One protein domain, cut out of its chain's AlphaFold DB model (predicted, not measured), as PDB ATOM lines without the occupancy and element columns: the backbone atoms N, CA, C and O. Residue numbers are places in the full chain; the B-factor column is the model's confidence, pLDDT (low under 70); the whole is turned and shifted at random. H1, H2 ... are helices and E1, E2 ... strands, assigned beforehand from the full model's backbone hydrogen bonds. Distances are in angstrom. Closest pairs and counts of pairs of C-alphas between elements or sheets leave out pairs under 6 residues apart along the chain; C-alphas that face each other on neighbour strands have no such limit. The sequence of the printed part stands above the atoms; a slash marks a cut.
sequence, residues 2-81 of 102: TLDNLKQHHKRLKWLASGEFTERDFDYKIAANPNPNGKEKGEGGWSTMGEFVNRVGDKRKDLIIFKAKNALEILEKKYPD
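Overview. This is residues 2 to 81 of the 102 residues of an uncharacterized protein of marine sediment metagenome (UniProt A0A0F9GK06). A thin arm, the two-stranded hairpin of E1 and E2 with a long loop at its tip, reaches away from two long helices, H1 and H3, that make a narrow V. H3 touches H1 partway along its own length, with residues 64 to 75 alone, and the little helix H2 lies where the chain passes from H1 into the arm. The printed part has 80 residues, with three named helices and two named strands in the order H1, H2, E1, E2, H3; it is mostly helix, and the sheet, in the order E1 - E2, is antiparallel. The whole is only just loose, close to extended, with a radius of gyration of the C-alphas of 17.5 A, and it is flat, spanning 54 by 38 by 17 A.

Arrangement. Look first at E1, residues 28 to 30, and E2, residues 45 to 47, antiparallel neighbours in a hairpin, their directions at 138 degrees. The C-alphas of Lys 29 and Trp 46 face each other at 4.8 A; N 30 and O 45 are within hydrogen-bond range at 2.9 A, as are N 47 and O 28 at 3.0 A. Before E1 comes H2, residues 23 to 26, which touches no helix. Turn next to H1, residues 3 to 18, and H3, residues 55 to 78: they touch, with the C-alphas of Ala 17 and Ile 65 closest at 4.7 A. They run opposite ways at a steep tilt of 38 degrees, only just past shallow. H1 is apart from H2, E1 and E2, and H3 is apart from E1 and H2. In H1 every O i to N i+4 pair is within hydrogen-bond range; in H3 19 of 20 are, and H2 is too short for such a pair.

Along the chain. Find C-alpha 28 at (152.755, 149.486, 140.546), where E1 begins; E1 and E2 each measure 6.4 A from first to last C-alpha. H2 measures 5.8 A. Go back to C-alpha 3 at (135.649, 162.591, 154.942), from which H1 runs 22.8 A to Ser 18. H3, the longest helix, runs 35.0 A from Arg 55 to C-alpha 78 at (132.147, 153.015, 162.717).

Size, cuts and confidence. The C-alphas of Lys 39 and Asp 81 are the two farthest apart, at 53.8 A. The printed part has no cut. The link from E1 to E2 is long: its residues 31 to 44 hold no named element, and their C-alphas lie 18 to 33 A from the mean of all C-alphas. The links from H1 to H2 and from H2 to E1 are tight, and that from E2 to H3 is short. The mean pLDDT of the printed part is 79.6; look for values under 70 at residues 33 to 43, residues 49 to 58 and residue 81 of this predicted model.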
ATOM      1  N   THR A   2     140.249 162.220 156.673       83.38
ATOM      2  CA  THR A   2     139.243 163.174 156.177       83.38
ATOM      3  C   THR A   2     138.011 162.439 155.638       83.38
ATOM      4  O   THR A   2     138.073 161.242 155.346       83.38
ATOM      5  N   LEU A   3     136.890 163.152 155.488       80.56
ATOM      6  CA  LEU A   3     135.649 162.591 154.942       80.56
ATOM      7  C   LEU A   3     135.826 162.113 153.488       80.56
ATOM      8  O   LEU A   3     135.293 161.073 153.108       80.56
ATOM      9  N   ASP A   4     136.655 162.799 152.701       82.94
ATOM     10  CA  ASP A   4     137.000 162.363 151.345       82.94
ATOM     11  C   ASP A   4     137.874 161.107 151.333       82.94
ATOM     12  O   ASP A   4     137.651 160.216 150.511       82.94
ATOM     13  N   ASN A   5     138.787 160.955 152.296       85.19
ATOM     14  CA  ASN A   5     139.528 159.704 152.438       85.19
ATOM     15  C   ASN A   5     138.573 158.553 152.794       85.19
ATOM     16  O   ASN A   5     138.685 157.476 152.215       85.19
ATOM     17  N   LEU A   6     137.588 158.768 153.678       84.56
ATOM     18  CA  LEU A   6     136.568 157.753 153.988       84.56
ATOM     19  C   LEU A   6     135.779 157.327 152.737       84.56
ATOM     20  O   LEU A   6     135.622 156.126 152.516       84.56
ATOM     21  N   LYS A   7     135.387 158.275 151.867       85.50
ATOM     22  CA  LYS A   7     134.765 157.978 150.556       85.50
ATOM     23  C   LYS A   7     135.642 157.096 149.687       85.50
ATOM     24  O   LYS A   7     135.169 156.104 149.131       85.50
ATOM     25  N   GLN A   8     136.916 157.452 149.559       87.00
ATOM     26  CA  GLN A   8     137.859 156.710 148.729       87.00
ATOM     27  C   GLN A   8     138.071 155.289 149.255       87.00
ATOM     28  O   GLN A   8     138.009 154.334 148.479       87.00
ATOM     29  N   HIS A   9     138.246 155.131 150.569       87.12
ATOM     30  CA  HIS A   9     138.397 153.821 151.194       87.12
ATOM     31  C   HIS A   9     137.136 152.968 151.051       87.12
ATOM     32  O   HIS A   9     137.242 151.803 150.677       87.12
ATOM     33  N   HIS A  10     135.949 153.541 151.261       89.00
ATOM     34  CA  HIS A  10     134.682 152.834 151.066       89.00
ATOM     35  C   HIS A  10     134.504 152.364 149.618       89.00
ATOM     36  O   HIS A  10     134.233 151.187 149.385       89.00
ATOM     37  N   LYS A  11     134.763 153.239 148.637       90.69
ATOM     38  CA  LYS A  11     134.723 152.887 147.208       90.69
ATOM     39  C   LYS A  11     135.713 151.770 146.871       90.69
ATOM     40  O   LYS A  11     135.353 150.825 146.172       90.69
ATOM     41  N   ARG A  12     136.946 151.852 147.386       90.12
ATOM     42  CA  ARG A  12     137.977 150.829 147.162       90.12
ATOM     43  C   ARG A  12     137.586 149.492 147.789       90.12
ATOM     44  O   ARG A  12     137.732 148.469 147.131       90.12
ATOM     45  N   LEU A  13     137.062 149.493 149.016       92.62
ATOM     46  CA  LEU A  13     136.600 148.283 149.699       92.62
ATOM     47  C   LEU A  13     135.403 147.644 148.989       92.62
ATOM     48  O   LEU A  13     135.391 146.428 148.838       92.62
ATOM     49  N   LYS A  14     134.449 148.438 148.481       93.44
ATOM     50  CA  LYS A  14     133.339 147.923 147.659       93.44
ATOM     51  C   LYS A  14     133.829 147.219 146.400       93.44
ATOM     52  O   LYS A  14     133.376 146.118 146.109       93.44
ATOM     53  N   TRP A  15     134.767 147.830 145.683       93.81
ATOM     54  CA  TRP A  15     135.354 147.235 144.483       93.81
ATOM     55  C   TRP A  15     136.167 145.965 144.797       93.81
ATOM     56  O   TRP A  15     136.047 144.961 144.105       93.81
ATOM     57  N   LEU A  16     136.928 145.944 145.897       93.00
ATOM     58  CA  LEU A  16     137.600 144.718 146.348       93.00
ATOM     59  C   LEU A  16     136.602 143.630 146.778       93.00
ATOM     60  O   LEU A  16     136.846 142.450 146.571       93.00
ATOM     61  N   ALA A  17     135.464 143.999 147.362       92.81
ATOM     62  CA  ALA A  17     134.437 143.045 147.761       92.81
ATOM     63  C   ALA A  17     133.634 142.477 146.573       92.81
ATOM     64  O   ALA A  17     133.067 141.393 146.723       92.81
ATOM     65  N   SER A  18     133.584 143.169 145.421       92.44
ATOM     66  CA  SER A  18     132.907 142.672 144.210       92.44
ATOM     67  C   SER A  18     133.677 141.539 143.532       92.44
ATOM     68  O   SER A  18     133.074 140.694 142.879       92.44
ATOM     69  N   GLY A  19     135.002 141.491 143.709       88.75
ATOM     70  CA  GLY A  19     135.851 140.482 143.075       88.75
ATOM     71  C   GLY A  19     136.085 140.711 141.577       88.75
ATOM     72  O   GLY A  19     136.673 139.852 140.921       88.75
ATOM     73  N   GLU A  20     135.675 141.857 141.031       89.31
ATOM     74  CA  GLU A  20     135.856 142.224 139.612       89.31
ATOM     75  C   GLU A  20     137.300 142.617 139.267       89.31
ATOM     76  O   GLU A  20     137.619 142.884 138.113       89.31
ATOM     77  N   PHE A  21     138.183 142.652 140.262       88.31
ATOM     78  CA  PHE A  21     139.586 142.990 140.087       88.31
ATOM     79  C   PHE A  21     140.411 141.831 139.509       88.31
ATOM     80  O   PHE A  21     140.119 140.640 139.688       88.31
ATOM     81  N   THR A  22     141.504 142.222 138.872       84.94
ATOM     82  CA  THR A  22     142.546 141.389 138.279       84.94
ATOM     83  C   THR A  22     143.889 141.650 138.961       84.94
ATOM     84  O   THR A  22     144.037 142.569 139.765       84.94
ATOM     85  N   GLU A  23     144.884 140.821 138.664       80.25
ATOM     86  CA  GLU A  23     146.246 140.933 139.215       80.25
ATOM     87  C   GLU A  23     146.874 142.286 138.872       80.25
ATOM     88  O   GLU A  23     147.456 142.945 139.732       80.25
ATOM     89  N   ARG A  24     146.649 142.735 137.631       80.75
ATOM     90  CA  ARG A  24     147.194 143.982 137.092       80.75
ATOM     91  C   ARG A  24     146.664 145.226 137.786       80.75
ATOM     92  O   ARG A  24     147.335 146.252 137.793       80.75
ATOM     93  N   ASP A  25     145.494 145.142 138.420       85.12
ATOM     94  CA  ASP A  25     144.939 146.258 139.193       85.12
ATOM     95  C   ASP A  25     145.725 146.553 140.488       85.12
ATOM     96  O   ASP A  25     145.418 147.515 141.207       85.12
ATOM     97  N   PHE A  26     146.719 145.720 140.809       83.12
ATOM     98  CA  PHE A  26     147.656 145.914 141.912       83.12
ATOM     99  C   PHE A  26     149.093 146.170 141.455       83.12
ATOM    100  O   PHE A  26     149.962 146.378 142.306       83.12
ATOM    101  N   ASP A  27     149.352 146.154 140.149       81.12
ATOM    102  CA  ASP A  27     150.676 146.444 139.620       81.12
ATOM    103  C   ASP A  27     151.023 147.903 139.902       81.12
ATOM    104  O   ASP A  27     150.202 148.815 139.760       81.12
ATOM    105  N   TYR A  28     152.264 148.139 140.306       79.88
ATOM    106  CA  TYR A  28     152.755 149.486 140.546       79.88
ATOM    107  C   TYR A  28     154.109 149.687 139.887       79.88
ATOM    108  O   TYR A  28     154.938 148.782 139.761       79.88
ATOM    109  N   LYS A  29     154.322 150.924 139.448       77.81
ATOM    110  CA  LYS A  29     155.569 151.337 138.826       77.81
ATOM    111  C   LYS A  29     156.571 151.689 139.915       77.81
ATOM    112  O   LYS A  29     156.322 152.588 140.719       77.81
ATOM    113  N   ILE A  30     157.709 151.010 139.922       76.94
ATOM    114  CA  ILE A  30     158.838 151.380 140.768       76.94
ATOM    115  C   ILE A  30     159.642 152.440 140.019       76.94
ATOM    116  O   ILE A  30     160.090 152.228 138.888       76.94
ATOM    117  N   ALA A  31     159.783 153.611 140.639       73.25
ATOM    118  CA  ALA A  31     160.640 154.662 140.117       73.25
ATOM    119  C   ALA A  31     162.109 154.226 140.193       73.25
ATOM    120  O   ALA A  31     162.531 153.594 141.158       73.25
ATOM    121  N   ALA A  32     162.884 154.605 139.180       74.19
ATOM    122  CA  ALA A  32     164.331 154.460 139.196       74.19
ATOM    123  C   ALA A  32     164.900 155.296 140.352       74.19
ATOM    124  O   ALA A  32     164.940 156.528 140.269       74.19
ATOM    125  N   ASN A  33     165.302 154.641 141.441       68.00
ATOM    126  CA  ASN A  33     165.909 155.344 142.562       68.00
ATOM    127  C   ASN A  33     167.343 155.757 142.196       68.00
ATOM    128  O   ASN A  33     168.089 154.956 141.619       68.00
ATOM    129  N   PRO A  34     167.750 157.000 142.513       60.31
ATOM    130  CA  PRO A  34     169.141 157.397 142.394       60.31
ATOM    131  C   PRO A  34     169.966 156.553 143.366       60.31
ATOM    132  O   PRO A  34     169.668 156.498 144.561       60.31
ATOM    133  N   ASN A  35     170.976 155.863 142.846       63.91
ATOM    134  CA  ASN A  35     171.891 155.100 143.675       63.91
ATOM    135  C   ASN A  35     172.763 156.096 144.463       63.91
ATOM    136  O   ASN A  35     173.464 156.889 143.833       63.91
ATOM    137  N   PRO A  36     172.757 156.093 145.809       62.22
ATOM    138  CA  PRO A  36     173.591 157.013 146.585       62.22
ATOM    139  C   PRO A  36     175.097 156.803 146.347       62.22
ATOM    140  O   PRO A  36     175.882 157.702 146.631       62.22
ATOM    141  N   ASN A  37     175.493 155.656 145.778       69.56
ATOM    142  CA  ASN A  37     176.888 155.268 145.565       69.56
ATOM    143  C   ASN A  37     177.301 155.166 144.080       69.56
ATOM    144  O   ASN A  37     178.394 154.683 143.792       69.56
ATOM    145  N   GLY A  38     176.466 155.586 143.119       58.16
ATOM    146  CA  GLY A  38     176.765 155.425 141.688       58.16
ATOM    147  C   GLY A  38     176.143 156.504 140.800       58.16
ATOM    148  O   GLY A  38     175.076 157.026 141.101       58.16
ATOM    149  N   LYS A  39     176.810 156.837 139.682       58.28
ATOM    150  CA  LYS A  39     176.330 157.823 138.687       58.28
ATOM    151  C   LYS A  39     175.106 157.345 137.886       58.28
ATOM    152  O   LYS A  39     174.460 158.158 137.229       58.28
ATOM    153  N   GLU A  40     174.788 156.054 137.931       61.56
ATOM    154  CA  GLU A  40     173.683 155.444 137.187       61.56
ATOM    155  C   GLU A  40     172.420 155.357 138.059       61.56
ATOM    156  O   GLU A  40     172.461 154.931 139.217       61.56
ATOM    157  N   LYS A  41     171.278 155.787 137.506       63.53
ATOM    158  CA  LYS A  41     169.965 155.561 138.127       63.53
ATOM    159  C   LYS A  41     169.697 154.055 138.101       63.53
ATOM    160  O   LYS A  41     169.889 153.444 137.055       63.53
ATOM    161  N   GLY A  42     169.255 153.469 139.217       65.25
ATOM    162  CA  GLY A  42     168.862 152.056 139.231       65.25
ATOM    163  C   GLY A  42     167.748 151.779 138.214       65.25
ATOM    164  O   GLY A  42     167.001 152.690 137.854       65.25
ATOM    165  N   GLU A  43     167.623 150.539 137.744       62.31
ATOM    166  CA  GLU A  43     166.577 150.179 136.782       62.31
ATOM    167  C   GLU A  43     165.182 150.381 137.395       62.31
ATOM    168  O   GLU A  43     164.833 149.809 138.428       62.31
ATOM    169  N   GLY A  44     164.381 151.243 136.763       71.44
ATOM    170  CA  GLY A  44     162.951 151.345 137.044       71.44
ATOM    171  C   GLY A  44     162.204 150.203 136.362       71.44
ATOM    172  O   GLY A  44     162.615 149.733 135.303       71.44
ATOM    173  N   GLY A  45     161.079 149.776 136.927       75.94
ATOM    174  CA  GLY A  45     160.353 148.620 136.406       75.94
ATOM    175  C   GLY A  45     158.910 148.544 136.879       75.94
ATOM    176  O   GLY A  45     158.461 149.323 137.724       75.94
ATOM    177  N   TRP A  46     158.175 147.598 136.304       75.31
ATOM    178  CA  TRP A  46     156.859 147.209 136.793       75.31
ATOM    179  C   TRP A  46     157.021 146.108 137.830       75.31
ATOM    180  O   TRP A  46     157.665 145.096 137.565       75.31
ATOM    181  N   SER A  47     156.438 146.316 139.007       76.25
ATOM    182  CA  SER A  47     156.334 145.284 140.029       76.25
ATOM    183  C   SER A  47     154.928 144.717 139.995       76.25
ATOM    184  O   SER A  47     153.956 145.449 140.202       76.25
ATOM    185  N   THR A  48     154.829 143.423 139.705       73.19
ATOM    186  CA  THR A  48     153.557 142.706 139.684       73.19
ATOM    187  C   THR A  48     153.246 142.141 141.059       73.19
ATOM    188  O   THR A  48     154.119 141.549 141.698       73.19
ATOM    189  N   MET A  49     151.998 142.248 141.519       67.88
ATOM    190  CA  MET A  49     151.629 141.782 142.866       67.88
ATOM    191  C   MET A  49     151.598 140.243 143.006       67.88
ATOM    192  O   MET A  49     151.441 139.733 144.124       67.88
ATOM    193  N   GLY A  50     151.777 139.510 141.902       66.50
ATOM    194  CA  GLY A  50     151.769 138.048 141.791       66.50
ATOM    195  C   GLY A  50     150.499 137.506 141.127       66.50
ATOM    196  O   GLY A  50     149.491 138.203 141.060       66.50
ATOM    197  N   GLU A  51     150.548 136.257 140.664       65.62
ATOM    198  CA  GLU A  51     149.466 135.614 139.902       65.62
ATOM    199  C   GLU A  51     148.319 135.096 140.798       65.62
ATOM    200  O   GLU A  51     148.538 134.483 141.849       65.62
ATOM    201  N   PHE A  52     147.078 135.292 140.354       68.62
ATOM    202  CA  PHE A  52     145.848 134.670 140.843       68.62
ATOM    203  C   PHE A  52     145.548 133.333 140.137       68.62
ATOM    204  O   PHE A  52     144.696 132.592 140.608       68.62
ATOM    205  N   VAL A  53     146.278 132.983 139.071       60.50
ATOM    206  CA  VAL A  53     145.979 131.844 138.172       60.50
ATOM    207  C   VAL A  53     146.233 130.447 138.778       60.50
ATOM    208  O   VAL A  53     145.743 129.443 138.272       60.50
ATOM    209  N   ASN A  54     146.980 130.340 139.880       58.53
ATOM    210  CA  ASN A  54     147.276 129.052 140.526       58.53
ATOM    211  C   ASN A  54     146.275 128.723 141.653       58.53
ATOM    212  O   ASN A  54     145.653 129.621 142.208       58.53
ATOM    213  N   ARG A  55     146.188 127.459 142.115       59.25
ATOM    214  CA  ARG A  55     145.361 127.052 143.290       59.25
ATOM    215  C   ARG A  55     145.566 127.924 144.547       59.25
ATOM    216  O   ARG A  55     144.713 127.958 145.430       59.25
ATOM    217  N   VAL A  56     146.728 128.567 144.671       60.44
ATOM    218  CA  VAL A  56     147.063 129.522 145.745       60.44
ATOM    219  C   VAL A  56     146.538 130.934 145.437       60.44
ATOM    220  O   VAL A  56     146.171 131.672 146.347       60.44
ATOM    221  N   GLY A  57     146.475 131.295 144.160       59.50
ATOM    222  CA  GLY A  57     145.965 132.553 143.637       59.50
ATOM    223  C   GLY A  57     144.452 132.721 143.792       59.50
ATOM    224  O   GLY A  57     144.023 133.768 144.279       59.50
ATOM    225  N   ASP A  58     143.667 131.667 143.545       68.06
ATOM    226  CA  ASP A  58     142.225 131.650 143.855       68.06
ATOM    227  C   ASP A  58     141.982 131.930 145.346       68.06
ATOM    228  O   ASP A  58     141.231 132.833 145.717       68.06
ATOM    229  N   LYS A  59     142.739 131.260 146.227       80.00
ATOM    230  CA  LYS A  59     142.676 131.498 147.680       80.00
ATOM    231  C   LYS A  59     143.073 132.921 148.063       80.00
ATOM    232  O   LYS A  59     142.586 133.450 149.062       80.00
ATOM    233  N   ARG A  60     143.975 133.550 147.305       82.31
ATOM    234  CA  ARG A  60     144.387 134.936 147.540       82.31
ATOM    235  C   ARG A  60     143.281 135.907 147.147       82.31
ATOM    236  O   ARG A  60     143.009 136.827 147.917       82.31
ATOM    237  N   LYS A  61     142.629 135.688 146.003       86.44
ATOM    238  CA  LYS A  61     141.470 136.475 145.572       86.44
ATOM    239  C   LYS A  61     140.332 136.367 146.589       86.44
ATOM    240  O   LYS A  61     139.841 137.396 147.054       86.44
ATOM    241  N   ASP A  62     140.017 135.154 147.033       89.00
ATOM    242  CA  ASP A  62     139.008 134.909 148.069       89.00
ATOM    243  C   ASP A  62     139.358 135.589 149.397       89.00
ATOM    244  O   ASP A  62     138.507 136.225 150.022       89.00
ATOM    245  N   LEU A  63     140.625 135.526 149.819       89.81
ATOM    246  CA  LEU A  63     141.089 136.188 151.039       89.81
ATOM    247  C   LEU A  63     140.963 137.713 150.950       89.81
ATOM    248  O   LEU A  63     140.586 138.355 151.935       89.81
ATOM    249  N   ILE A  64     141.282 138.300 149.793       90.19
ATOM    250  CA  ILE A  64     141.124 139.737 149.546       90.19
ATOM    251  C   ILE A  64     139.645 140.118 149.655       90.19
ATOM    252  O   ILE A  64     139.320 141.048 150.393       90.19
ATOM    253  N   ILE A  65     138.754 139.372 148.995       92.94
ATOM    254  CA  ILE A  65     137.304 139.605 149.039       92.94
ATOM    255  C   ILE A  65     136.784 139.493 150.478       92.94
ATOM    256  O   ILE A  65     136.068 140.378 150.949       92.94
ATOM    257  N   PHE A  66     137.165 138.441 151.205       94.12
ATOM    258  CA  PHE A  66     136.750 138.220 152.592       94.12
ATOM    259  C   PHE A  66     137.189 139.363 153.513       94.12
ATOM    260  O   PHE A  66     136.375 139.936 154.239       94.12
ATOM    261  N   LYS A  67     138.469 139.754 153.451       93.19
ATOM    262  CA  LYS A  67     138.985 140.874 154.249       93.19
ATOM    263  C   LYS A  67     138.319 142.195 153.870       93.19
ATOM    264  O   LYS A  67     138.034 142.991 154.761       93.19
ATOM    265  N   ALA A  68     138.050 142.419 152.584       93.00
ATOM    266  CA  ALA A  68     137.374 143.620 152.111       93.00
ATOM    267  C   ALA A  68     135.942 143.719 152.651       93.00
ATOM    268  O   ALA A  68     135.562 144.783 153.134       93.00
ATOM    269  N   LYS A  69     135.183 142.615 152.651       93.50
ATOM    270  CA  LYS A  69     133.832 142.555 153.236       93.50
ATOM    271  C   LYS A  69     133.843 142.873 154.733       93.50
ATOM    272  O   LYS A  69     133.111 143.759 155.161       93.50
ATOM    273  N   ASN A  70     134.731 142.237 155.501       94.31
ATOM    274  CA  ASN A  70     134.847 142.500 156.941       94.31
ATOM    275  C   ASN A  70     135.239 143.957 157.231       94.31
ATOM    276  O   ASN A  70     134.676 144.599 158.113       94.31
ATOM    277  N   ALA A  71     136.200 144.501 156.479       91.75
ATOM    278  CA  ALA A  71     136.631 145.884 156.646       91.75
ATOM    279  C   ALA A  71     135.534 146.885 156.257       91.75
ATOM    280  O   ALA A  71     135.396 147.913 156.917       91.75
ATOM    281  N   LEU A  72     134.746 146.585 155.219       91.81
ATOM    282  CA  LEU A  72     133.604 147.398 154.810       91.81
ATOM    283  C   LEU A  72     132.538 147.436 155.908       91.81
ATOM    284  O   LEU A  72     132.105 148.521 156.282       91.81
ATOM    285  N   GLU A  73     132.197 146.286 156.487       91.88
ATOM    286  CA  GLU A  73     131.234 146.202 157.588       91.88
ATOM    287  C   GLU A  73     131.695 147.004 158.817       91.88
ATOM    288  O   GLU A  73     130.920 147.760 159.403       91.88
ATOM    289  N   ILE A  74     132.975 146.897 159.192       90.56
ATOM    290  CA  ILE A  74     133.550 147.673 160.301       90.56
ATOM    291  C   ILE A  74     133.513 149.176 159.991       90.56
ATOM    292  O   ILE A  74     133.201 149.978 160.872       90.56
ATOM    293  N   LEU A  75     133.834 149.567 158.756       87.75
ATOM    294  CA  LEU A  75     133.859 150.967 158.341       87.75
ATOM    295  C   LEU A  75     132.453 151.582 158.349       87.75
ATOM    296  O   LEU A  75     132.283 152.680 158.873       87.75
ATOM    297  N   GLU A  76     131.450 150.864 157.846       86.81
ATOM    298  CA  GLU A  76     130.047 151.295 157.854       86.81
ATOM    299  C   GLU A  76     129.471 151.356 159.278       86.81
ATOM    300  O   GLU A  76     128.752 152.297 159.605       86.81
ATOM    301  N   LYS A  77     129.854 150.423 160.163       88.12
ATOM    302  CA  LYS A  77     129.490 150.468 161.590       88.12
ATOM    303  C   LYS A  77     130.127 151.643 162.331       88.12
ATOM    304  O   LYS A  77     129.494 152.238 163.196       88.12
ATOM    305  N   LYS A  78     131.389 151.959 162.029       86.56
ATOM    306  CA  LYS A  78     132.147 153.015 162.717       86.56
ATOM    307  C   LYS A  78     131.767 154.420 162.244       86.56
ATOM    308  O   LYS A  78     131.885 155.366 163.016       86.56
ATOM    309  N   TYR A  79     131.326 154.549 160.995       82.12
ATOM    310  CA  TYR A  79     130.954 155.823 160.380       82.12
ATOM    311  C   TYR A  79     129.558 155.732 159.736       82.12
ATOM    312  O   TYR A  79     129.443 155.804 158.510       82.12
ATOM    313  N   PRO A  80     128.486 155.583 160.535       76.62
ATOM    314  CA  PRO A  80     127.130 155.413 160.013       76.62
ATOM    315  C   PRO A  80     126.636 156.643 159.236       76.62
ATOM    316  O   PRO A  80     126.004 156.491 158.193       76.62
ATOM    317  N   ASP A  81     127.001 157.854 159.669       68.62
ATOM    318  CA  ASP A  81     126.593 159.125 159.037       68.62
ATOM    319  C   ASP A  81     127.214 159.346 157.650       68.62
ATOM    320  O   ASP A  81     126.797 160.216 156.886       68.62
TER     321      ASP A  81